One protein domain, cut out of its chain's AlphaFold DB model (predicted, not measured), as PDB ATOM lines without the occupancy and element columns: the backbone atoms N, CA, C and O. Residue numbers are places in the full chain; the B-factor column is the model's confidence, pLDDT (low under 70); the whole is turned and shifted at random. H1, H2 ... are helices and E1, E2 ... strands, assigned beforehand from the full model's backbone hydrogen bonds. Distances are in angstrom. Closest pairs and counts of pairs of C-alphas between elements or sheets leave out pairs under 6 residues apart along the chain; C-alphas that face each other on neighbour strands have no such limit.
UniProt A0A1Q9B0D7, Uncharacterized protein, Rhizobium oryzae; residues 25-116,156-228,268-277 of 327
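AT A GLANCE: This is residues 25 to 116, 156 to 228 and 268 to 277 of the 327 residues of an uncharacterized protein of Rhizobium oryzae (UniProt A0A1Q9B0D7). Look first for the long helix H1 running through the core, with H2 folded back on its later part as a helical hairpin and H6 and H7 packed on it. Beside this helical body the two long strands E1 and E3 run out to cut ends, while residues 206 to 211 stick out as a loop. The printed part has 175 residues, with eight named helices and three named strands in the order H1 H2 H3 H4 H5 E1 E2 H6 H7 E3 H8, and its class is mixed, helices and strands. The one sheet has the order E1 - E2, antiparallel. The whole is compact, with a radius of gyration of the C-alphas of 18.0 A, and spans 55 by 43 by 27 A.

IN THESE COORDINATES: Find C-alpha 33 at (212.056, 225.382, 239.703); from there H1, residues 33 to 58, runs 37.9 A. Next come H2, residues 62 to 72, 15.4 A long, H3, residues 78 to 82, H4, residues 84 to 87, and H5, residues 92 to 101, 14.4 A long. E1, residues 105 to 116, covers 35.5 A. After the first cut look for E2, residues 156 to 158, H6, residues 159 to 164, H7, residues 189 to 200, 16.5 A long, and E3, residues 217 to 228, 36.5 A long. H8, residues 274 to 277, ends at C-alpha 277, (214.755, 263.962, 227.138).

HOW THE PARTS SIT: Start at the hub, H1. Its residues 49 to 57 touch H2 at a shallow tilt of 12 degrees, opposite ways, with the closest C-alphas, Ala 53 and Ala 68, 4.3 A apart. H7 touches H1 at a steep tilt of 44 degrees, the closest C-alphas being Ala 47 and Leu 190, 4.4 A. H6 touches H1 about perpendicular at 75 degrees, closest at C-alphas 45 and 162, 4.5 A. H5 only just touches H1, with 3 pairs of C-alphas within 8 A, closest at Leu 56 and Ala 94, 6.1 A. H3 touches H6, closest at C-alphas 78 and 160, 5.8 A; H4 and H8 touch no helix. In E1 and E2, N 106 and O 157 are 2.8 A apart, within hydrogen-bond range. E3 pairs with no named strand, but residues 268 to 269 pair antiparallel with 105 to 106 of E1 and with 217 to 218 of E3. Every O i to N i+4 pair is within range in H1, H2, H3, H5, H6 and H7; H4 and H8 are too short for one.

THE WHOLE: The two C-alphas farthest apart, Gly 88 and Asn 116, are 58.2 A apart. Residues 117 to 155 and 229 to 267 are not printed, with C-alpha gaps of 30.5 A and 33.2 A. The links H6 to H7 and H7 to E3 are long. In the printed part 37 residues have a pLDDT, the model's own confidence, under 70, among them residues 25 to 30, 173 to 180, 202 to 214 and 272 to 277.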
ATOM      1  N   LEU A  25     205.415 217.217 240.646       66.69
ATOM      2  CA  LEU A  25     206.456 218.222 240.807       66.69
ATOM      3  C   LEU A  25     207.539 217.987 239.737       66.69
ATOM      4  O   LEU A  25     207.895 216.828 239.485       66.69
ATOM      5  N   PRO A  26     208.103 219.054 239.137       61.66
ATOM      6  CA  PRO A  26     209.310 218.945 238.312       61.66
ATOM      7  C   PRO A  26     210.410 218.173 239.058       61.66
ATOM      8  O   PRO A  26     210.976 217.212 238.534       61.66
ATOM      9  N   ASP A  27     210.558 218.508 240.340       61.03
ATOM     10  CA  ASP A  27     211.560 218.060 241.309       61.03
ATOM     11  C   ASP A  27     211.652 216.528 241.466       61.03
ATOM     12  O   ASP A  27     212.656 216.000 241.933       61.03
ATOM     13  N   ALA A  28     210.619 215.779 241.060       59.22
ATOM     14  CA  ALA A  28     210.635 214.317 241.107       59.22
ATOM     15  C   ALA A  28     211.563 213.682 240.051       59.22
ATOM     16  O   ALA A  28     211.885 212.497 240.141       59.22
ATOM     17  N   VAL A  29     211.946 214.432 239.011       60.94
ATOM     18  CA  VAL A  29     212.750 213.931 237.878       60.94
ATOM     19  C   VAL A  29     213.826 214.933 237.435       60.94
ATOM     20  O   VAL A  29     214.745 214.561 236.697       60.94
ATOM     21  N   THR A  30     213.731 216.191 237.869       67.81
ATOM     22  CA  THR A  30     214.561 217.312 237.410       67.81
ATOM     23  C   THR A  30     215.047 218.146 238.581       67.81
ATOM     24  O   THR A  30     214.615 217.945 239.712       67.81
ATOM     25  N   ASP A  31     215.910 219.117 238.290       74.69
ATOM     26  CA  ASP A  31     216.187 220.201 239.228       74.69
ATOM     27  C   ASP A  31     214.881 220.917 239.612       74.69
ATOM     28  O   ASP A  31     213.927 220.954 238.822       74.69
ATOM     29  N   ASP A  32     214.845 221.489 240.816       84.50
ATOM     30  CA  ASP A  32     213.697 222.270 241.263       84.50
ATOM     31  C   ASP A  32     213.544 223.569 240.449       84.50
ATOM     32  O   ASP A  32     214.482 224.073 239.818       84.50
ATOM     33  N   THR A  33     212.332 224.133 240.439       88.00
ATOM     34  CA  THR A  33     212.056 225.382 239.703       88.00
ATOM     35  C   THR A  33     213.008 226.510 240.114       88.00
ATOM     36  O   THR A  33     213.439 227.287 239.266       88.00
ATOM     37  N   VAL A  34     213.379 226.578 241.395       89.56
ATOM     38  CA  VAL A  34     214.295 227.596 241.927       89.56
ATOM     39  C   VAL A  34     215.698 227.448 241.332       89.56
ATOM     40  O   VAL A  34     216.323 228.442 240.968       89.56
ATOM     41  N   THR A  35     216.185 226.223 241.169       87.62
ATOM     42  CA  THR A  35     217.479 225.910 240.562       87.62
ATOM     43  C   THR A  35     217.474 226.231 239.078       87.62
ATOM     44  O   THR A  35     218.437 226.829 238.603       87.62
ATOM     45  N   ILE A  36     216.398 225.907 238.349       87.69
ATOM     46  CA  ILE A  36     216.251 226.290 236.934       87.69
ATOM     47  C   ILE A  36     216.348 227.813 236.797       87.69
ATOM     48  O   ILE A  36     217.163 228.322 236.029       87.69
ATOM     49  N   VAL A  37     215.577 228.545 237.603       91.75
ATOM     50  CA  VAL A  37     215.592 230.012 237.626       91.75
ATOM     51  C   VAL A  37     216.984 230.548 237.949       91.75
ATOM     52  O   VAL A  37     217.503 231.396 237.226       91.75
ATOM     53  N   ASN A  38     217.622 230.044 239.004       91.75
ATOM     54  CA  ASN A  38     218.951 230.499 239.403       91.75
ATOM     55  C   ASN A  38     219.998 230.217 238.322       91.75
ATOM     56  O   ASN A  38     220.840 231.072 238.070       91.75
ATOM     57  N   LYS A  39     219.928 229.073 237.630       90.38
ATOM     58  CA  LYS A  39     220.810 228.763 236.495       90.38
ATOM     59  C   LYS A  39     220.652 229.770 235.358       90.38
ATOM     60  O   LYS A  39     221.657 230.302 234.895       90.38
ATOM     61  N   VAL A  40     219.414 230.070 234.965       92.62
ATOM     62  CA  VAL A  40     219.109 231.061 233.919       92.62
ATOM     63  C   VAL A  40     219.643 232.444 234.304       92.62
ATOM     64  O   VAL A  40     220.320 233.093 233.505       92.62
ATOM     65  N   ARG A  41     219.432 232.872 235.553       94.69
ATOM     66  CA  ARG A  41     219.948 234.150 236.075       94.69
ATOM     67  C   ARG A  41     221.477 234.184 236.109       94.69
ATOM     68  O   ARG A  41     222.080 235.179 235.719       94.69
ATOM     69  N   CYS A  42     222.122 233.093 236.516       93.56
ATOM     70  CA  CYS A  42     223.579 232.991 236.500       93.56
ATOM     71  C   CYS A  42     224.150 233.012 235.078       93.56
ATOM     72  O   CYS A  42     225.149 233.685 234.844       93.56
ATOM     73  N   GLU A  43     223.515 232.347 234.109       94.12
ATOM     74  CA  GLU A  43     223.927 232.439 232.704       94.12
ATOM     75  C   GLU A  43     223.801 233.874 232.177       94.12
ATOM     76  O   GLU A  43     224.712 234.366 231.509       94.12
ATOM     77  N   ALA A  44     222.718 234.572 232.526       95.38
ATOM     78  CA  ALA A  44     222.543 235.979 232.187       95.38
ATOM     79  C   ALA A  44     223.629 236.863 232.819       95.38
ATOM     80  O   ALA A  44     224.204 237.715 232.145       95.38
ATOM     81  N   GLY A  45     223.959 236.635 234.094       94.06
ATOM     82  CA  GLY A  45     225.044 237.331 234.786       94.06
ATOM     83  C   GLY A  45     226.402 237.109 234.124       94.06
ATOM     84  O   GLY A  45     227.104 238.077 233.831       94.06
ATOM     85  N   ASP A  46     226.747 235.858 233.806       93.69
ATOM     86  CA  ASP A  46     227.951 235.526 233.035       93.69
ATOM     87  C   ASP A  46     227.953 236.239 231.677       93.69
ATOM     88  O   ASP A  46     228.970 236.797 231.261       93.69
ATOM     89  N   ALA A  47     226.809 236.274 230.996       95.12
ATOM     90  CA  ALA A  47     226.679 236.916 229.701       95.12
ATOM     91  C   ALA A  47     226.899 238.433 229.749       95.12
ATOM     92  O   ALA A  47     227.666 238.967 228.940       95.12
ATOM     93  N   VAL A  48     226.306 239.114 230.732       94.38
ATOM     94  CA  VAL A  48     226.523 240.544 230.987       94.38
ATOM     95  C   VAL A  48     227.998 240.816 231.298       94.38
ATOM     96  O   VAL A  48     228.597 241.704 230.688       94.38
ATOM     97  N   ILE A  49     228.617 240.023 232.183       93.50
ATOM     98  CA  ILE A  49     230.042 240.143 232.538       93.50
ATOM     99  C   ILE A  49     230.928 239.997 231.299       93.50
ATOM    100  O   ILE A  49     231.827 240.813 231.080       93.50
ATOM    101  N   ILE A  50     230.687 238.971 230.480       94.56
ATOM    102  CA  ILE A  50     231.471 238.703 229.270       94.56
ATOM    103  C   ILE A  50     231.322 239.850 228.268       94.56
ATOM    104  O   ILE A  50     232.331 240.294 227.717       94.56
ATOM    105  N   ALA A  51     230.103 240.344 228.037       93.56
ATOM    106  CA  ALA A  51     229.856 241.448 227.112       93.56
ATOM    107  C   ALA A  51     230.544 242.746 227.573       93.56
ATOM    108  O   ALA A  51     231.259 243.382 226.795       93.56
ATOM    109  N   MET A  52     230.411 243.088 228.858       92.25
ATOM    110  CA  MET A  52     231.062 244.251 229.468       92.25
ATOM    111  C   MET A  52     232.594 244.157 229.410       92.25
ATOM    112  O   MET A  52     233.266 245.108 229.007       92.25
ATOM    113  N   ALA A  53     233.162 243.003 229.767       93.75
ATOM    114  CA  ALA A  53     234.604 242.785 229.725       93.75
ATOM    115  C   ALA A  53     235.157 242.828 228.291       93.75
ATOM    116  O   ALA A  53     236.219 243.400 228.063       93.75
ATOM    117  N   ALA A  54     234.426 242.279 227.316       93.88
ATOM    118  CA  ALA A  54     234.814 242.351 225.911       93.88
ATOM    119  C   ALA A  54     234.840 243.798 225.393       93.88
ATOM    120  O   ALA A  54     235.704 244.139 224.587       93.88
ATOM    121  N   HIS A  55     233.927 244.662 225.850       91.75
ATOM    122  CA  HIS A  55     233.972 246.082 225.500       91.75
ATOM    123  C   HIS A  55     235.200 246.780 226.097       91.75
ATOM    124  O   HIS A  55     235.900 247.488 225.378       91.75
ATOM    125  N   LEU A  56     235.509 246.535 227.376       92.44
ATOM    126  CA  LEU A  56     236.704 247.088 228.028       92.44
ATOM    127  C   LEU A  56     237.991 246.731 227.287       92.44
ATOM    128  O   LEU A  56     238.833 247.596 227.064       92.44
ATOM    129  N   GLU A  57     238.127 245.477 226.860       94.75
ATOM    130  CA  GLU A  57     239.299 245.007 226.112       94.75
ATOM    131  C   GLU A  57     239.447 245.707 224.754       94.75
ATOM    132  O   GLU A  57     240.567 245.969 224.319       94.75
ATOM    133  N   LYS A  58     238.335 246.073 224.102       93.56
ATOM    134  CA  LYS A  58     238.346 246.780 222.810       93.56
ATOM    135  C   LYS A  58     238.805 248.233 222.902       93.56
ATOM    136  O   LYS A  58     239.180 248.801 221.882       93.56
ATOM    137  N   THR A  59     238.772 248.846 224.085       92.00
ATOM    138  CA  THR A  59     239.178 250.252 224.249       92.00
ATOM    139  C   THR A  59     240.680 250.473 224.043       92.00
ATOM    140  O   THR A  59     241.090 251.577 223.694       92.00
ATOM    141  N   GLY A  60     241.501 249.437 224.265       91.00
ATOM    142  CA  GLY A  60     242.959 249.501 224.163       91.00
ATOM    143  C   GLY A  60     243.683 250.099 225.380       91.00
ATOM    144  O   GLY A  60     244.910 250.182 225.357       91.00
ATOM    145  N   TYR A  61     242.981 250.489 226.452       94.12
ATOM    146  CA  TYR A  61     243.618 251.015 227.667       94.12
ATOM    147  C   TYR A  61     244.032 249.893 228.633       94.12
ATOM    148  O   TYR A  61     243.263 248.978 228.928       94.12
ATOM    149  N   ASN A  62     245.243 249.996 229.194       94.12
ATOM    150  CA  ASN A  62     245.788 248.987 230.114       94.12
ATOM    151  C   ASN A  62     244.932 248.791 231.375       94.12
ATOM    152  O   ASN A  62     244.765 247.661 231.837       94.12
ATOM    153  N   GLU A  63     244.396 249.871 231.945       92.69
ATOM    154  CA  GLU A  63     243.556 249.776 233.142       92.69
ATOM    155  C   GLU A  63     242.182 249.158 232.839       92.69
ATOM    156  O   GLU A  63     241.711 248.317 233.609       92.69
ATOM    157  N   ASP A  64     241.602 249.456 231.673       93.75
ATOM    158  CA  ASP A  64     240.357 248.838 231.204       93.75
ATOM    159  C   ASP A  64     240.545 247.322 231.034       93.75
ATOM    160  O   ASP A  64     239.738 246.535 231.531       93.75
ATOM    161  N   ALA A  65     241.659 246.884 230.437       94.88
ATOM    162  CA  ALA A  65     241.995 245.466 230.300       94.88
ATOM    163  C   ALA A  65     242.217 244.767 231.658       94.88
ATOM    164  O   ALA A  65     241.763 243.636 231.872       94.88
ATOM    165  N   LYS A  66     242.873 245.436 232.620       93.69
ATOM    166  CA  LYS A  66     243.011 244.917 233.995       93.69
ATOM    167  C   LYS A  66     241.646 244.743 234.656       93.69
ATOM    168  O   LYS A  66     241.420 243.725 235.316       93.69
ATOM    169  N   PHE A  67     240.739 245.702 234.482       91.75
ATOM    170  CA  PHE A  67     239.387 245.614 235.026       91.75
ATOM    171  C   PHE A  67     238.564 244.518 234.337       91.75
ATOM    172  O   PHE A  67     237.932 243.714 235.020       91.75
ATOM    173  N   ALA A  68     238.656 244.393 233.010       93.62
ATOM    174  CA  ALA A  68     238.027 243.316 232.243       93.62
ATOM    175  C   ALA A  68     238.432 241.934 232.774       93.62
ATOM    176  O   ALA A  68     237.591 241.057 232.974       93.62
ATOM    177  N   ARG A  69     239.722 241.756 233.086       94.38
ATOM    178  CA  ARG A  69     240.227 240.528 233.706       94.38
ATOM    179  C   ARG A  69     239.629 240.298 235.094       94.38
ATOM    180  O   ARG A  69     239.265 239.167 235.401       94.38
ATOM    181  N   LYS A  70     239.503 241.333 235.933       92.19
ATOM    182  CA  LYS A  70     238.860 241.213 237.257       92.19
ATOM    183  C   LYS A  70     237.385 240.817 237.148       92.19
ATOM    184  O   LYS A  70     236.958 239.936 237.893       92.19
ATOM    185  N   LEU A  71     236.653 241.403 236.198       91.25
ATOM    186  CA  LEU A  71     235.264 241.047 235.892       91.25
ATOM    187  C   LEU A  71     235.139 239.585 235.456       91.25
ATOM    188  O   LEU A  71     234.370 238.838 236.052       91.25
ATOM    189  N   LYS A  72     235.942 239.141 234.480       91.69
ATOM    190  CA  LYS A  72     235.942 237.740 234.009       91.69
ATOM    191  C   LYS A  72     236.283 236.745 235.121       91.69
ATOM    192  O   LYS A  72     235.757 235.640 235.144       91.69
ATOM    193  N   LEU A  73     237.150 237.145 236.051       91.19
ATOM    194  CA  LEU A  73     237.492 236.360 237.239       91.19
ATOM    195  C   LEU A  73     236.438 236.443 238.352       91.19
ATOM    196  O   LEU A  73     236.658 235.848 239.405       91.19
ATOM    197  N   LYS A  74     235.333 237.173 238.151       88.38
ATOM    198  CA  LYS A  74     234.250 237.357 239.131       88.38
ATOM    199  C   LYS A  74     234.750 237.955 240.454       88.38
ATOM    200  O   LYS A  74     234.205 237.691 241.518       88.38
ATOM    201  N   ARG A  75     235.824 238.754 240.382       85.31
ATOM    202  CA  ARG A  75     236.477 239.427 241.525       85.31
ATOM    203  C   ARG A  75     236.136 240.911 241.632       85.31
ATOM    204  O   ARG A  75     236.664 241.573 242.516       85.31
ATOM    205  N   ALA A  76     235.342 241.424 240.701       83.94
ATOM    206  CA  ALA A  76     234.866 242.797 240.692       83.94
ATOM    207  C   ALA A  76     233.388 242.823 240.310       83.94
ATOM    208  O   ALA A  76     232.922 241.963 239.558       83.94
ATOM    209  N   THR A  77     232.670 243.821 240.813       82.88
ATOM    210  CA  THR A  77     231.258 244.063 240.500       82.88
ATOM    211  C   THR A  77     231.077 245.295 239.615       82.88
ATOM    212  O   THR A  77     231.941 246.168 239.547       82.88
ATOM    213  N   ALA A  78     229.926 245.406 238.946       76.62
ATOM    214  CA  ALA A  78     229.572 246.623 238.214       76.62
ATOM    215  C   ALA A  78     229.435 247.845 239.148       76.62
ATOM    216  O   ALA A  78     229.668 248.973 238.722       76.62
ATOM    217  N   ALA A  79     229.095 247.618 240.423       78.62
ATOM    218  CA  ALA A  79     229.006 248.663 241.439       78.62
ATOM    219  C   ALA A  79     230.372 249.303 241.735       78.62
ATOM    220  O   ALA A  79     230.466 250.523 241.742       78.62
ATOM    221  N   GLU A  80     231.443 248.511 241.855       82.00
ATOM    222  CA  GLU A  80     232.813 249.026 242.060       82.00
ATOM    223  C   GLU A  80     233.274 249.965 240.936       82.00
ATOM    224  O   GLU A  80     234.092 250.852 241.147       82.00
ATOM    225  N   LEU A  81     232.749 249.787 239.721       75.56
ATOM    226  CA  LEU A  81     233.057 250.649 238.579       75.56
ATOM    227  C   LEU A  81     232.274 251.973 238.612       75.56
ATOM    228  O   LEU A  81     232.685 252.961 238.002       75.56
ATOM    229  N   MET A  82     231.147 251.988 239.324       75.06
ATOM    230  CA  MET A  82     230.316 253.168 239.549       75.06
ATOM    231  C   MET A  82     230.763 254.004 240.743       75.06
ATOM    232  O   MET A  82     230.367 255.167 240.839       75.06
ATOM    233  N   GLU A  83     231.570 253.438 241.643       81.06
ATOM    234  CA  GLU A  83     232.105 254.175 242.780       81.06
ATOM    235  C   GLU A  83     233.050 255.302 242.303       81.06
ATOM    236  O   GLU A  83     233.765 255.147 241.303       81.06
ATOM    237  N   PRO A  84     233.051 256.473 242.973       69.75
ATOM    238  CA  PRO A  84     233.847 257.627 242.550       69.75
ATOM    239  C   PRO A  84     235.341 257.316 242.389       69.75
ATOM    240  O   PRO A  84     235.974 257.799 241.450       69.75
ATOM    241  N   ASP A  85     235.890 256.474 243.262       71.00
ATOM    242  CA  ASP A  85     237.290 256.036 243.270       71.00
ATOM    243  C   ASP A  85     237.604 254.967 242.200       71.00
ATOM    244  O   ASP A  85     238.746 254.857 241.738       71.00
ATOM    245  N   GLY A  86     236.600 254.194 241.776       63.75
ATOM    246  CA  GLY A  86     236.665 253.260 240.653       63.75
ATOM    247  C   GLY A  86     236.603 253.961 239.297       63.75
ATOM    248  O   GLY A  86     237.341 253.603 238.377       63.75
ATOM    249  N   SER A  87     235.798 255.023 239.191       65.12
ATOM    250  CA  SER A  87     235.571 255.761 237.939       65.12
ATOM    251  C   SER A  87     236.825 256.448 237.379       65.12
ATOM    252  O   SER A  87     236.946 256.610 236.166       65.12
ATOM    253  N   GLY A  88     237.786 256.800 238.242       73.44
ATOM    254  CA  GLY A  88     239.068 257.391 237.840       73.44
ATOM    255  C   GLY A  88     240.081 256.389 237.276       73.44
ATOM    256  O   GLY A  88     241.116 256.804 236.760       73.44
ATOM    257  N   LYS A  89     239.809 255.082 237.380       83.31
ATOM    258  CA  LYS A  89     240.725 254.014 236.945       83.31
ATOM    259  C   LYS A  89     240.424 253.501 235.544       83.31
ATOM    260  O   LYS A  89     241.260 252.808 234.987       83.31
ATOM    261  N   ILE A  90     239.263 253.816 234.980       89.38
ATOM    262  CA  ILE A  90     238.870 253.357 233.645       89.38
ATOM    263  C   ILE A  90     238.727 254.526 232.676       89.38
ATOM    264  O   ILE A  90     238.532 255.676 233.077       89.38
ATOM    265  N   SER A  91     238.803 254.244 231.379       92.62
ATOM    266  CA  SER A  91     238.614 255.269 230.358       92.62
ATOM    267  C   SER A  91     237.198 255.861 230.406       92.62
ATOM    268  O   SER A  91     236.210 255.192 230.717       92.62
ATOM    269  N   ARG A  92     237.062 257.140 230.031       89.56
ATOM    270  CA  ARG A  92     235.749 257.808 229.945       89.56
ATOM    271  C   ARG A  92     234.820 257.130 228.929       89.56
ATOM    272  O   ARG A  92     233.606 257.143 229.115       89.56
ATOM    273  N   ILE A  93     235.393 256.541 227.877       88.62
ATOM    274  CA  ILE A  93     234.664 255.778 226.854       88.62
ATOM    275  C   ILE A  93     234.037 254.541 227.497       88.62
ATOM    276  O   ILE A  93     232.819 254.376 227.419       88.62
ATOM    277  N   ALA A  94     234.840 253.743 228.210       90.69
ATOM    278  CA  ALA A  94     234.344 252.607 228.973       90.69
ATOM    279  C   ALA A  94     233.289 253.041 229.995       90.69
ATOM    280  O   ALA A  94     232.198 252.485 230.025       90.69
ATOM    281  N   LEU A  95     233.553 254.077 230.792       89.56
ATOM    282  CA  LEU A  95     232.615 254.525 231.821       89.56
ATOM    283  C   LEU A  95     231.246 254.911 231.236       89.56
ATOM    284  O   LEU A  95     230.213 254.553 231.801       89.56
ATOM    285  N   ASN A  96     231.221 255.614 230.101       89.00
ATOM    286  CA  ASN A  96     229.977 255.969 229.417       89.00
ATOM    287  C   ASN A  96     229.236 254.726 228.905       89.00
ATOM    288  O   ASN A  96     228.016 254.639 229.047       89.00
ATOM    289  N   TYR A  97     229.972 253.758 228.358       89.25
ATOM    290  CA  TYR A  97     229.420 252.477 227.932       89.25
ATOM    291  C   TYR A  97     228.780 251.718 229.101       89.25
ATOM    292  O   TYR A  97     227.616 251.326 229.031       89.25
ATOM    293  N   PHE A  98     229.493 251.591 230.223       88.38
ATOM    294  CA  PHE A  98     228.952 250.963 231.427       88.38
ATOM    295  C   PHE A  98     227.714 251.691 231.928       88.38
ATOM    296  O   PHE A  98     226.698 251.046 232.161       88.38
ATOM    297  N   LYS A  99     227.753 253.026 232.037       88.12
ATOM    298  CA  LYS A  99     226.601 253.832 232.472       88.12
ATOM    299  C   LYS A  99     225.356 253.608 231.616       88.12
ATOM    300  O   LYS A  99     224.259 253.606 232.170       88.12
ATOM    301  N   LYS A 100     225.526 253.395 230.306       87.81
ATOM    302  CA  LYS A 100     224.431 253.061 229.384       87.81
ATOM    303  C   LYS A 100     223.825 251.691 229.711       87.81
ATOM    304  O   LYS A 100     222.618 251.601 229.897       87.81
ATOM    305  N   TYR A 101     224.646 250.643 229.806       90.56
ATOM    306  CA  TYR A 101     224.156 249.257 229.843       90.56
ATOM    307  C   TYR A 101     223.905 248.683 231.240       90.56
ATOM    308  O   TYR A 101     223.082 247.792 231.393       90.56
ATOM    309  N   VAL A 102     224.551 249.190 232.289       89.31
ATOM    310  CA  VAL A 102     224.378 248.701 233.674       89.31
ATOM    311  C   VAL A 102     222.961 248.892 234.227       89.31
ATOM    312  O   VAL A 102     222.554 248.197 235.153       89.31
ATOM    313  N   ARG A 103     222.214 249.846 233.658       88.25
ATOM    314  CA  ARG A 103     220.806 250.111 233.967       88.25
ATOM    315  C   ARG A 103     219.865 249.230 233.153       88.25
ATOM    316  O   ARG A 103     218.658 249.342 233.330       88.25
ATOM    317  N   GLY A 104     220.416 248.414 232.255       89.56
ATOM    318  CA  GLY A 104     219.667 247.424 231.512       89.56
ATOM    319  C   GLY A 104     218.949 246.479 232.464       89.56
ATOM    320  O   GLY A 104     219.457 246.140 233.539       89.56
ATOM    321  N   VAL A 105     217.754 246.090 232.062       91.19
ATOM    322  CA  VAL A 105     216.886 245.163 232.767       91.19
ATOM    323  C   VAL A 105     216.646 243.981 231.844       91.19
ATOM    324  O   VAL A 105     216.518 244.149 230.634       91.19
ATOM    325  N   ILE A 106     216.603 242.785 232.410       93.06
ATOM    326  CA  ILE A 106     216.102 241.597 231.736       93.06
ATOM    327  C   ILE A 106     214.886 241.086 232.500       93.06
ATOM    328  O   ILE A 106     214.903 240.939 233.724       93.06
ATOM    329  N   VAL A 107     213.808 240.877 231.761       90.81
ATOM    330  CA  VAL A 107     212.559 240.298 232.236       90.81
ATOM    331  C   VAL A 107     212.496 238.875 231.715       90.81
ATOM    332  O   VAL A 107     212.752 238.645 230.539       90.81
ATOM    333  N   TYR A 108     212.158 237.932 232.579       90.31
ATOM    334  CA  TYR A 108     211.950 236.534 232.236       90.31
ATOM    335  C   TYR A 108     210.501 236.169 232.517       90.31
ATOM    336  O   TYR A 108     210.034 236.365 233.636       90.31
ATOM    337  N   ASP A 109     209.830 235.592 231.535       88.56
ATOM    338  CA  ASP A 109     208.523 234.967 231.645       88.56
ATOM    339  C   ASP A 109     208.708 233.457 231.496       88.56
ATOM    340  O   ASP A 109     209.010 232.944 230.417       88.56
ATOM    341  N   PHE A 110     208.571 232.747 232.614       88.88
ATOM    342  CA  PHE A 110     208.660 231.293 232.657       88.88
ATOM    343  C   PHE A 110     207.269 230.687 232.515       88.88
ATOM    344  O   PHE A 110     206.348 231.083 233.227       88.88
ATOM    345  N   ASP A 111     207.142 229.686 231.649       89.50
ATOM    346  CA  ASP A 111     205.959 228.841 231.513       89.50
ATOM    347  C   ASP A 111     206.404 227.376 231.507       89.50
ATOM    348  O   ASP A 111     206.893 226.852 230.506       89.50
ATOM    349  N   LEU A 112     206.317 226.736 232.669       86.38
ATOM    350  CA  LEU A 112     206.745 225.356 232.878       86.38
ATOM    351  C   LEU A 112     205.503 224.469 232.875       86.38
ATOM    352  O   LEU A 112     204.743 224.492 233.846       86.38
ATOM    353  N   ASP A 113     205.296 223.707 231.806       84.75
ATOM    354  CA  ASP A 113     204.159 222.804 231.637       84.75
ATOM    355  C   ASP A 113     204.627 221.346 231.696       84.75
ATOM    356  O   ASP A 113     205.511 220.919 230.953       84.75
ATOM    357  N   ILE A 114     204.061 220.579 232.619       79.75
ATOM    358  CA  ILE A 114     204.377 219.169 232.832       79.75
ATOM    359  C   ILE A 114     203.105 218.369 232.625       79.75
ATOM    360  O   ILE A 114     202.162 218.483 233.410       79.75
ATOM    361  N   GLU A 115     203.122 217.497 231.627       81.62
ATOM    362  CA  GLU A 115     202.046 216.572 231.307       81.62
ATOM    363  C   GLU A 115     202.504 215.131 231.567       81.62
ATOM    364  O   GLU A 115     203.549 214.676 231.103       81.62
ATOM    365  N   ASN A 116     201.720 214.387 232.343       71.31
ATOM    366  CA  ASN A 116     201.914 212.962 232.571       71.31
ATOM    367  C   ASN A 116     200.666 212.211 232.125       71.31
ATOM    368  O   ASN A 116     199.575 212.461 232.634       71.31
ATOM    369  N   LEU A 156     212.221 239.886 237.190       93.31
ATOM    370  CA  LEU A 156     212.883 241.077 236.687       93.31
ATOM    371  C   LEU A 156     214.237 241.203 237.373       93.31
ATOM    372  O   LEU A 156     214.300 241.260 238.600       93.31
ATOM    373  N   ASP A 157     215.303 241.291 236.582       93.62
ATOM    374  CA  ASP A 157     216.659 241.490 237.078       93.62
ATOM    375  C   ASP A 157     217.337 242.664 236.375       93.62
ATOM    376  O   ASP A 157     217.286 242.813 235.155       93.62
ATOM    377  N   LYS A 158     218.038 243.494 237.148       92.81
ATOM    378  CA  LYS A 158     218.927 244.517 236.590       92.81
ATOM    379  C   LYS A 158     220.276 243.900 236.264       92.81
ATOM    380  O   LYS A 158     220.769 243.042 236.995       92.81
ATOM    381  N   PHE A 159     220.945 244.415 235.240       93.75
ATOM    382  CA  PHE A 159     222.302 243.989 234.891       93.75
ATOM    383  C   PHE A 159     223.278 244.186 236.059       93.75
ATOM    384  O   PHE A 159     224.143 243.343 236.282       93.75
ATOM    385  N   SER A 160     223.113 245.253 236.851       89.81
ATOM    386  CA  SER A 160     223.873 245.458 238.091       89.81
ATOM    387  C   SER A 160     223.720 244.308 239.086       89.81
ATOM    388  O   SER A 160     224.703 243.876 239.691       89.81
ATOM    389  N   ASP A 161     222.496 243.809 239.235       91.69
ATOM    390  CA  ASP A 161     222.125 242.838 240.260       91.69
ATOM    391  C   ASP A 161     222.577 241.438 239.835       91.69
ATOM    392  O   ASP A 161     223.137 240.699 240.644       91.69
ATOM    393  N   LEU A 162     222.472 241.125 238.537       92.94
ATOM    394  CA  LEU A 162     223.006 239.896 237.943       92.94
ATOM    395  C   LEU A 162     224.519 239.761 238.142       92.94
ATOM    396  O   LEU A 162     225.014 238.693 238.498       92.94
ATOM    397  N   VAL A 163     225.269 240.851 237.961       90.19
ATOM    398  CA  VAL A 163     226.719 240.859 238.212       90.19
ATOM    399  C   VAL A 163     227.015 240.671 239.708       90.19
ATOM    400  O   VAL A 163     228.006 240.034 240.071       90.19
ATOM    401  N   ALA A 164     226.154 241.183 240.591       89.50
ATOM    402  CA  ALA A 164     226.316 241.059 242.039       89.50
ATOM    403  C   ALA A 164     226.053 239.637 242.578       89.50
ATOM    404  O   ALA A 164     226.549 239.310 243.659       89.50
ATOM    405  N   LEU A 165     225.360 238.764 241.829       89.81
ATOM    406  CA  LEU A 165     225.085 237.373 242.235       89.81
ATOM    407  C   LEU A 165     226.362 236.593 242.599       89.81
ATOM    408  O   LEU A 165     226.355 235.773 243.521       89.81
ATOM    409  N   TYR A 166     227.480 236.878 241.924       85.31
ATOM    410  CA  TYR A 166     228.764 236.220 242.186       85.31
ATOM    411  C   TYR A 166     229.403 236.635 243.508       85.31
ATOM    412  O   TYR A 166     230.037 235.808 244.157       85.31
ATOM    413  N   LYS A 167     229.196 237.880 243.953       83.88
ATOM    414  CA  LYS A 167     229.701 238.348 245.253       83.88
ATOM    415  C   LYS A 167     229.031 237.607 246.411       83.88
ATOM    416  O   LYS A 167     229.657 237.364 247.438       83.88
ATOM    417  N   ASN A 168     227.778 237.208 246.212       83.50
ATOM    418  CA  ASN A 168     226.974 236.502 247.203       83.50
ATOM    419  C   ASN A 168     227.084 234.970 247.084       83.50
ATOM    420  O   ASN A 168     226.307 234.267 247.724       83.50
ATOM    421  N   ASN A 169     227.997 234.447 246.252       83.75
ATOM    422  CA  ASN A 169     228.129 233.015 245.949       83.75
ATOM    423  C   ASN A 169     226.824 232.346 245.469       83.75
ATOM    424  O   ASN A 169     226.685 231.128 245.564       83.75
ATOM    425  N   GLN A 170     225.871 233.115 244.928       85.25
ATOM    426  CA  GLN A 170     224.598 232.570 244.433       85.25
ATOM    427  C   GLN A 170     224.785 231.812 243.114       85.25
ATOM    428  O   GLN A 170     224.029 230.898 242.803       85.25
ATOM    429  N   CYS A 171     225.846 232.143 242.380       87.69
ATOM    430  CA  CYS A 171     226.267 231.452 241.172       87.69
ATOM    431  C   CYS A 171     227.527 230.625 241.451       87.69
ATOM    432  O   CYS A 171     228.637 231.005 241.065       87.69
ATOM    433  N   SER A 172     227.365 229.503 242.158       75.81
ATOM    434  CA  SER A 172     228.456 228.544 242.358       75.81
ATOM    435  C   SER A 172     228.658 227.673 241.116       75.81
ATOM    436  O   SER A 172     227.714 227.256 240.446       75.81
ATOM    437  N   SER A 173     229.923 227.426 240.788       59.41
ATOM    438  CA  SER A 173     230.378 226.881 239.504       59.41
ATOM    439  C   SER A 173     230.278 225.356 239.423       59.41
ATOM    440  O   SER A 173     231.270 224.727 239.084       59.41
ATOM    441  N   SER A 174     229.144 224.737 239.762       55.28
ATOM    442  CA  SER A 174     229.011 223.271 239.645       55.28
ATOM    443  C   SER A 174     227.631 222.750 240.048       55.28
ATOM    444  O   SER A 174     227.525 221.829 240.854       55.28
ATOM    445  N   VAL A 175     226.551 223.273 239.464       58.59
ATOM    446  CA  VAL A 175     225.358 222.420 239.376       58.59
ATOM    447  C   VAL A 175     225.572 221.515 238.164       58.59
ATOM    448  O   VAL A 175     225.753 222.045 237.062       58.59
ATOM    449  N   PRO A 176     225.635 220.182 238.333       62.06
ATOM    450  CA  PRO A 176     225.826 219.278 237.209       62.06
ATOM    451  C   PRO A 176     224.763 219.561 236.143       62.06
ATOM    452  O   PRO A 176     223.582 219.750 236.450       62.06
ATOM    453  N   LEU A 177     225.192 219.647 234.881       63.81
ATOM    454  CA  LEU A 177     224.248 219.664 233.772       63.81
ATOM    455  C   LEU A 177     223.451 218.368 233.857       63.81
ATOM    456  O   LEU A 177     224.042 217.290 233.862       63.81
ATOM    457  N   SER A 178     222.126 218.470 233.906       63.94
ATOM    458  CA  SER A 178     221.284 217.309 233.665       63.94
ATOM    459  C   SER A 178     221.238 217.103 232.149       63.94
ATOM    460  O   SER A 178     220.591 217.893 231.461       63.94
ATOM    461  N   PRO A 179     221.924 216.088 231.583       62.91
ATOM    462  CA  PRO A 179     221.971 215.899 230.130       62.91
ATOM    463  C   PRO A 179     220.583 215.633 229.532       62.91
ATOM    464  O   PRO A 179     220.360 215.853 228.349       62.91
ATOM    465  N   ASN A 180     219.638 215.196 230.365       68.31
ATOM    466  CA  ASN A 180     218.292 214.821 229.953       68.31
ATOM    467  C   ASN A 180     217.285 215.980 230.037       68.31
ATOM    468  O   ASN A 180     216.100 215.739 229.816       68.31
ATOM    469  N   TYR A 181     217.714 217.191 230.420       71.81
ATOM    470  CA  TYR A 181     216.815 218.322 230.651       71.81
ATOM    471  C   TYR A 181     217.408 219.649 230.140       71.81
ATOM    472  O   TYR A 181     218.064 220.369 230.896       71.81
ATOM    473  N   PRO A 182     217.196 219.990 228.853       77.56
ATOM    474  CA  PRO A 182     217.900 221.085 228.176       77.56
ATOM    475  C   PRO A 182     217.762 222.463 228.836       77.56
ATOM    476  O   PRO A 182     218.738 223.206 228.884       77.56
ATOM    477  N   ILE A 183     216.593 222.776 229.408       78.50
ATOM    478  CA  ILE A 183     216.350 224.046 230.119       78.50
ATOM    479  C   ILE A 183     217.256 224.229 231.348       78.50
ATOM    480  O   ILE A 183     217.552 225.349 231.747       78.50
ATOM    481  N   ALA A 184     217.728 223.130 231.944       78.44
ATOM    482  CA  ALA A 184     218.665 223.152 233.064       78.44
ATOM    483  C   ALA A 184     220.139 223.231 232.610       78.44
ATOM    484  O   ALA A 184     221.047 223.134 233.448       78.44
ATOM    485  N   GLY A 185     220.377 223.336 231.298       81.38
ATOM    486  CA  GLY A 185     221.675 223.541 230.663       81.38
ATOM    487  C   GLY A 185     221.920 225.005 230.288       81.38
ATOM    488  O   GLY A 185     221.367 225.913 230.901       81.38
ATOM    489  N   LYS A 186     222.786 225.230 229.291       86.44
ATOM    490  CA  LYS A 186     223.001 226.566 228.716       86.44
ATOM    491  C   LYS A 186     221.915 226.850 227.690       86.44
ATOM    492  O   LYS A 186     221.803 226.098 226.722       86.44
ATOM    493  N   ILE A 187     221.171 227.931 227.879       88.69
ATOM    494  CA  ILE A 187     220.060 228.312 227.001       88.69
ATOM    495  C   ILE A 187     220.466 229.336 225.929       88.69
ATOM    496  O   ILE A 187     219.686 229.615 225.030       88.69
ATOM    497  N   GLY A 188     221.696 229.858 225.978       90.50
ATOM    498  CA  GLY A 188     222.257 230.720 224.936       90.50
ATOM    499  C   GLY A 188     222.119 232.220 225.196       90.50
ATOM    500  O   GLY A 188     222.330 233.002 224.269       90.50
ATOM    501  N   LEU A 189     221.853 232.656 226.436       93.12
ATOM    502  CA  LEU A 189     221.640 234.082 226.756       93.12
ATOM    503  C   LEU A 189     222.834 234.972 226.400       93.12
ATOM    504  O   LEU A 189     222.668 236.162 226.130       93.12
ATOM    505  N   LEU A 190     224.043 234.406 226.374       94.31
ATOM    506  CA  LEU A 190     225.236 235.114 225.920       94.31
ATOM    507  C   LEU A 190     225.077 235.678 224.507       94.31
ATOM    508  O   LEU A 190     225.472 236.819 224.270       94.31
ATOM    509  N   GLU A 191     224.519 234.899 223.585       93.19
ATOM    510  CA  GLU A 191     224.363 235.336 222.198       93.19
ATOM    511  C   GLU A 191     223.270 236.397 222.071       93.19
ATOM    512  O   GLU A 191     223.477 237.418 221.416       93.19
ATOM    513  N   SER A 192     222.153 236.222 222.778       93.44
ATOM    514  CA  SER A 192     221.039 237.170 222.762       93.44
ATOM    515  C   SER A 192     221.425 238.523 223.376       93.44
ATOM    516  O   SER A 192     221.172 239.570 222.778       93.44
ATOM    517  N   ILE A 193     222.139 238.537 224.511       94.06
ATOM    518  CA  ILE A 193     222.640 239.781 225.125       94.06
ATOM    519  C   ILE A 193     223.689 240.458 224.232       94.06
ATOM    520  O   ILE A 193     223.656 241.678 224.056       94.06
ATOM    521  N   LYS A 194     224.612 239.692 223.634       92.81
ATOM    522  CA  LYS A 194     225.590 240.243 222.682       92.81
ATOM    523  C   LYS A 194     224.914 240.853 221.463       92.81
ATOM    524  O   LYS A 194     225.298 241.948 221.064       92.81
ATOM    525  N   THR A 195     223.927 240.162 220.900       91.44
ATOM    526  CA  THR A 195     223.147 240.624 219.750       91.44
ATOM    527  C   THR A 195     222.435 241.927 220.080       91.44
ATOM    528  O   THR A 195     222.602 242.911 219.364       91.44
ATOM    529  N   PHE A 196     221.735 241.984 221.214       91.50
ATOM    530  CA  PHE A 196     221.065 243.196 221.678       91.50
ATOM    531  C   PHE A 196     222.020 244.391 221.814       91.50
ATOM    532  O   PHE A 196     221.748 245.481 221.307       91.50
ATOM    533  N   ILE A 197     223.170 244.183 222.460       90.50
ATOM    534  CA  ILE A 197     224.199 245.215 222.614       90.50
ATOM    535  C   ILE A 197     224.753 245.642 221.249       90.50
ATOM    536  O   ILE A 197     224.881 246.836 220.989       90.50
ATOM    537  N   ALA A 198     225.057 244.690 220.364       88.44
ATOM    538  CA  ALA A 198     225.606 244.972 219.042       88.44
ATOM    539  C   ALA A 198     224.642 245.804 218.186       88.44
ATOM    540  O   ALA A 198     225.071 246.765 217.543       88.44
ATOM    541  N   ILE A 199     223.344 245.485 218.220       86.88
ATOM    542  CA  ILE A 199     222.295 246.271 217.558       86.88
ATOM    543  C   ILE A 199     222.283 247.705 218.113       86.88
ATOM    544  O   ILE A 199     222.328 248.667 217.347       86.88
ATOM    545  N   ASN A 200     222.323 247.862 219.438       85.00
ATOM    546  CA  ASN A 200     222.287 249.169 220.104       85.00
ATOM    547  C   ASN A 200     223.563 250.010 219.994       85.00
ATOM    548  O   ASN A 200     223.518 251.232 220.176       85.00
ATOM    549  N   ASP A 201     224.702 249.384 219.718       84.88
ATOM    550  CA  ASP A 201     225.960 250.069 219.422       84.88
ATOM    551  C   ASP A 201     226.076 250.468 217.942       84.88
ATOM    552  O   ASP A 201     227.059 251.092 217.539       84.88
ATOM    553  N   GLY A 202     225.050 250.181 217.137       69.38
ATOM    554  CA  GLY A 202     224.997 250.585 215.741       69.38
ATOM    555  C   GLY A 202     225.690 249.607 214.803       69.38
ATOM    556  O   GLY A 202     226.242 250.039 213.786       69.38
ATOM    557  N   ALA A 203     225.621 248.296 215.081       58.19
ATOM    558  CA  ALA A 203     225.639 247.339 213.980       58.19
ATOM    559  C   ALA A 203     224.669 247.872 212.917       58.19
ATOM    560  O   ALA A 203     223.545 248.256 213.247       58.19
ATOM    561  N   LYS A 204     225.134 247.991 211.666       49.56
ATOM    562  CA  LYS A 204     224.298 248.391 210.531       49.56
ATOM    563  C   LYS A 204     223.273 247.282 210.292       49.56
ATOM    564  O   LYS A 204     223.410 246.497 209.365       49.56
ATOM    565  N   VAL A 205     222.285 247.171 211.170       49.88
ATOM    566  CA  VAL A 205     221.053 246.477 210.856       49.88
ATOM    567  C   VAL A 205     220.479 247.298 209.720       49.88
ATOM    568  O   VAL A 205     220.291 248.506 209.877       49.88
ATOM    569  N   GLU A 206     220.310 246.677 208.559       44.56
ATOM    570  CA  GLU A 206     219.737 247.278 207.356       44.56
ATOM    571  C   GLU A 206     218.243 247.593 207.567       44.56
ATOM    572  O   GLU A 206     217.373 247.189 206.803       44.56
ATOM    573  N   ALA A 207     217.913 248.312 208.638       43.72
ATOM    574  CA  ALA A 207     216.665 249.025 208.750       43.72
ATOM    575  C   ALA A 207     216.764 250.165 207.734       43.72
ATOM    576  O   ALA A 207     217.575 251.081 207.896       43.72
ATOM    577  N   GLY A 208     216.022 250.030 206.635       45.06
ATOM    578  CA  GLY A 208     216.061 250.935 205.494       45.06
ATOM    579  C   GLY A 208     216.132 252.410 205.900       45.06
ATOM    580  O   GLY A 208     215.341 252.866 206.717       45.06
ATOM    581  N   ALA A 209     217.114 253.096 205.314       46.16
ATOM    582  CA  ALA A 209     217.310 254.542 205.210       46.16
ATOM    583  C   ALA A 209     216.938 255.433 206.429       46.16
ATOM    584  O   ALA A 209     215.782 255.649 206.780       46.16
ATOM    585  N   ASP A 210     217.980 256.082 206.963       47.62
ATOM    586  CA  ASP A 210     217.970 257.382 207.660       47.62
ATOM    587  C   ASP A 210     217.712 257.475 209.170       47.62
ATOM    588  O   ASP A 210     217.721 258.586 209.709       47.62
ATOM    589  N   ARG A 211     217.614 256.374 209.929       50.50
ATOM    590  CA  ARG A 211     217.644 256.469 211.407       50.50
ATOM    591  C   ARG A 211     218.522 255.397 212.039       50.50
ATOM    592  O   ARG A 211     218.339 254.212 211.797       50.50
ATOM    593  N   LYS A 212     219.447 255.820 212.914       53.66
ATOM    594  CA  LYS A 212     220.078 254.930 213.900       53.66
ATOM    595  C   LYS A 212     218.953 254.311 214.734       53.66
ATOM    596  O   LYS A 212     218.395 254.993 215.591       53.66
ATOM    597  N   ALA A 213     218.577 253.069 214.448       53.62
ATOM    598  CA  ALA A 213     217.585 252.353 215.234       53.62
ATOM    599  C   ALA A 213     218.197 252.040 216.607       53.62
ATOM    600  O   ALA A 213     219.065 251.182 216.723       53.62
ATOM    601  N   ASN A 214     217.800 252.790 217.635       63.69
ATOM    602  CA  ASN A 214     218.103 252.450 219.021       63.69
ATOM    603  C   ASN A 214     217.016 251.468 219.472       63.69
ATOM    604  O   ASN A 214     215.858 251.860 219.628       63.69
ATOM    605  N   VAL A 215     217.365 250.190 219.588       70.19
ATOM    606  CA  VAL A 215     216.435 249.130 219.974       70.19
ATOM    607  C   VAL A 215     216.315 249.140 221.491       70.19
ATOM    608  O   VAL A 215     217.206 248.715 222.222       70.19
ATOM    609  N   THR A 216     215.203 249.677 221.979       74.50
ATOM    610  CA  THR A 216     214.959 249.804 223.421       74.50
ATOM    611  C   THR A 216     214.552 248.488 224.066       74.50
ATOM    612  O   THR A 216     214.798 248.330 225.257       74.50
ATOM    613  N   ASN A 217     214.006 247.550 223.282       80.75
ATOM    614  CA  ASN A 217     213.553 246.237 223.719       80.75
ATOM    615  C   ASN A 217     214.009 245.118 222.763       80.75
ATOM    616  O   ASN A 217     213.948 245.248 221.544       80.75
ATOM    617  N   TYR A 218     214.445 243.987 223.306       80.31
ATOM    618  CA  TYR A 218     214.759 242.776 222.543       80.31
ATOM    619  C   TYR A 218     214.117 241.586 223.230       80.31
ATOM    620  O   TYR A 218     214.413 241.345 224.393       80.31
ATOM    621  N   THR A 219     213.249 240.859 222.528       86.88
ATOM    622  CA  THR A 219     212.517 239.718 223.091       86.88
ATOM    623  C   THR A 219     212.820 238.459 222.297       86.88
ATOM    624  O   THR A 219     212.859 238.506 221.069       86.88
ATOM    625  N   ASP A 220     213.018 237.354 223.003       81.12
ATOM    626  CA  ASP A 220     213.319 236.043 222.438       81.12
ATOM    627  C   ASP A 220     212.533 234.968 223.203       81.12
ATOM    628  O   ASP A 220     212.325 235.085 224.414       81.12
ATOM    629  N   GLU A 221     212.070 233.943 222.491       88.56
ATOM    630  CA  GLU A 221     211.255 232.854 223.037       88.56
ATOM    631  C   GLU A 221     211.951 231.517 222.792       88.56
ATOM    632  O   GLU A 221     212.178 231.104 221.655       88.56
ATOM    633  N   LEU A 222     212.236 230.801 223.879       79.69
ATOM    634  CA  LEU A 222     212.839 229.476 223.851       79.69
ATOM    635  C   LEU A 222     211.835 228.447 224.361       79.69
ATOM    636  O   LEU A 222     211.337 228.563 225.479       79.69
ATOM    637  N   THR A 223     211.571 227.412 223.561       80.88
ATOM    638  CA  THR A 223     210.736 226.268 223.952       80.88
ATOM    639  C   THR A 223     211.579 224.997 224.007       80.88
ATOM    640  O   THR A 223     212.230 224.625 223.030       80.88
ATOM    641  N   PHE A 224     211.530 224.304 225.140       80.62
ATOM    642  CA  PHE A 224     212.208 223.037 225.384       80.62
ATOM    643  C   PHE A 224     211.176 221.948 225.643       80.62
ATOM    644  O   PHE A 224     210.381 222.061 226.572       80.62
ATOM    645  N   THR A 225     211.234 220.865 224.873       77.56
ATOM    646  CA  THR A 225     210.334 219.723 225.051       77.56
ATOM    647  C   THR A 225     211.136 218.484 225.411       77.56
ATOM    648  O   THR A 225     211.983 218.036 224.639       77.56
ATOM    649  N   THR A 226     210.843 217.902 226.572       75.50
ATOM    650  CA  THR A 226     211.410 216.630 227.022       75.50
ATOM    651  C   THR A 226     210.314 215.577 227.021       75.50
ATOM    652  O   THR A 226     209.331 215.696 227.744       75.50
ATOM    653  N   LEU A 227     210.500 214.517 226.237       77.62
ATOM    654  CA  LEU A 227     209.571 213.393 226.173       77.62
ATOM    655  C   LEU A 227     210.217 212.151 226.788       77.62
ATOM    656  O   LEU A 227     211.300 211.735 226.377       77.62
ATOM    657  N   ARG A 228     209.533 211.526 227.744       67.38
ATOM    658  CA  ARG A 228     209.883 210.216 228.293       67.38
ATOM    659  C   ARG A 228     208.728 209.255 228.087       67.38
ATOM    660  O   ARG A 228     207.597 209.555 228.445       67.38
ATOM    661  N   ILE A 268     214.946 241.994 227.040       89.88
ATOM    662  CA  ILE A 268     216.019 242.873 227.487       89.88
ATOM    663  C   ILE A 268     215.626 244.297 227.140       89.88
ATOM    664  O   ILE A 268     215.346 244.602 225.981       89.88
ATOM    665  N   GLU A 269     215.678 245.173 228.132       86.62
ATOM    666  CA  GLU A 269     215.353 246.580 227.983       86.62
ATOM    667  C   GLU A 269     216.473 247.456 228.531       86.62
ATOM    668  O   GLU A 269     217.102 247.143 229.542       86.62
ATOM    669  N   ILE A 270     216.726 248.589 227.880       85.31
ATOM    670  CA  ILE A 270     217.562 249.652 228.448       85.31
ATOM    671  C   ILE A 270     216.672 250.874 228.617       85.31
ATOM    672  O   ILE A 270     216.086 251.325 227.628       85.31
ATOM    673  N   PRO A 271     216.583 251.451 229.829       74.69
ATOM    674  CA  PRO A 271     215.814 252.665 230.018       74.69
ATOM    675  C   PRO A 271     216.385 253.755 229.115       74.69
ATOM    676  O   PRO A 271     217.589 254.041 229.138       74.69
ATOM    677  N   LEU A 272     215.511 254.377 228.323       66.19
ATOM    678  CA  LEU A 272     215.847 255.623 227.646       66.19
ATOM    679  C   LEU A 272     216.346 256.597 228.716       66.19
ATOM    680  O   LEU A 272     215.735 256.703 229.778       66.19
ATOM    681  N   GLN A 273     217.484 257.257 228.480       61.12
ATOM    682  CA  GLN A 273     217.996 258.238 229.431       61.12
ATOM    683  C   GLN A 273     216.967 259.366 229.562       61.12
ATOM    684  O   GLN A 273     216.914 260.281 228.749       61.12
ATOM    685  N   GLU A 274     216.138 259.289 230.600       53.88
ATOM    686  CA  GLU A 274     215.103 260.274 230.923       53.88
ATOM    687  C   GLU A 274     215.708 261.677 231.092       53.88
ATOM    688  O   GLU A 274     215.094 262.682 230.742       53.88
ATOM    689  N   ASN A 275     216.973 261.736 231.523       54.47
ATOM    690  CA  ASN A 275     217.746 262.966 231.630       54.47
ATOM    691  C   ASN A 275     218.025 263.620 230.276       54.47
ATOM    692  O   ASN A 275     217.981 264.838 230.220       54.47
ATOM    693  N   ASP A 276     218.247 262.870 229.196       56.88
ATOM    694  CA  ASP A 276     218.496 263.478 227.882       56.88
ATOM    695  C   ASP A 276     217.205 264.108 227.343       56.88
ATOM    696  O   ASP A 276     217.211 265.245 226.878       56.88
ATOM    697  N   ALA A 277     216.063 263.431 227.520       57.09
ATOM    698  CA  ALA A 277     214.755 263.962 227.138       57.09
ATOM    699  C   ALA A 277     214.349 265.184 227.985       57.09
ATOM    700  O   ALA A 277     213.879 266.189 227.448       57.09
TER     701      ALA A 277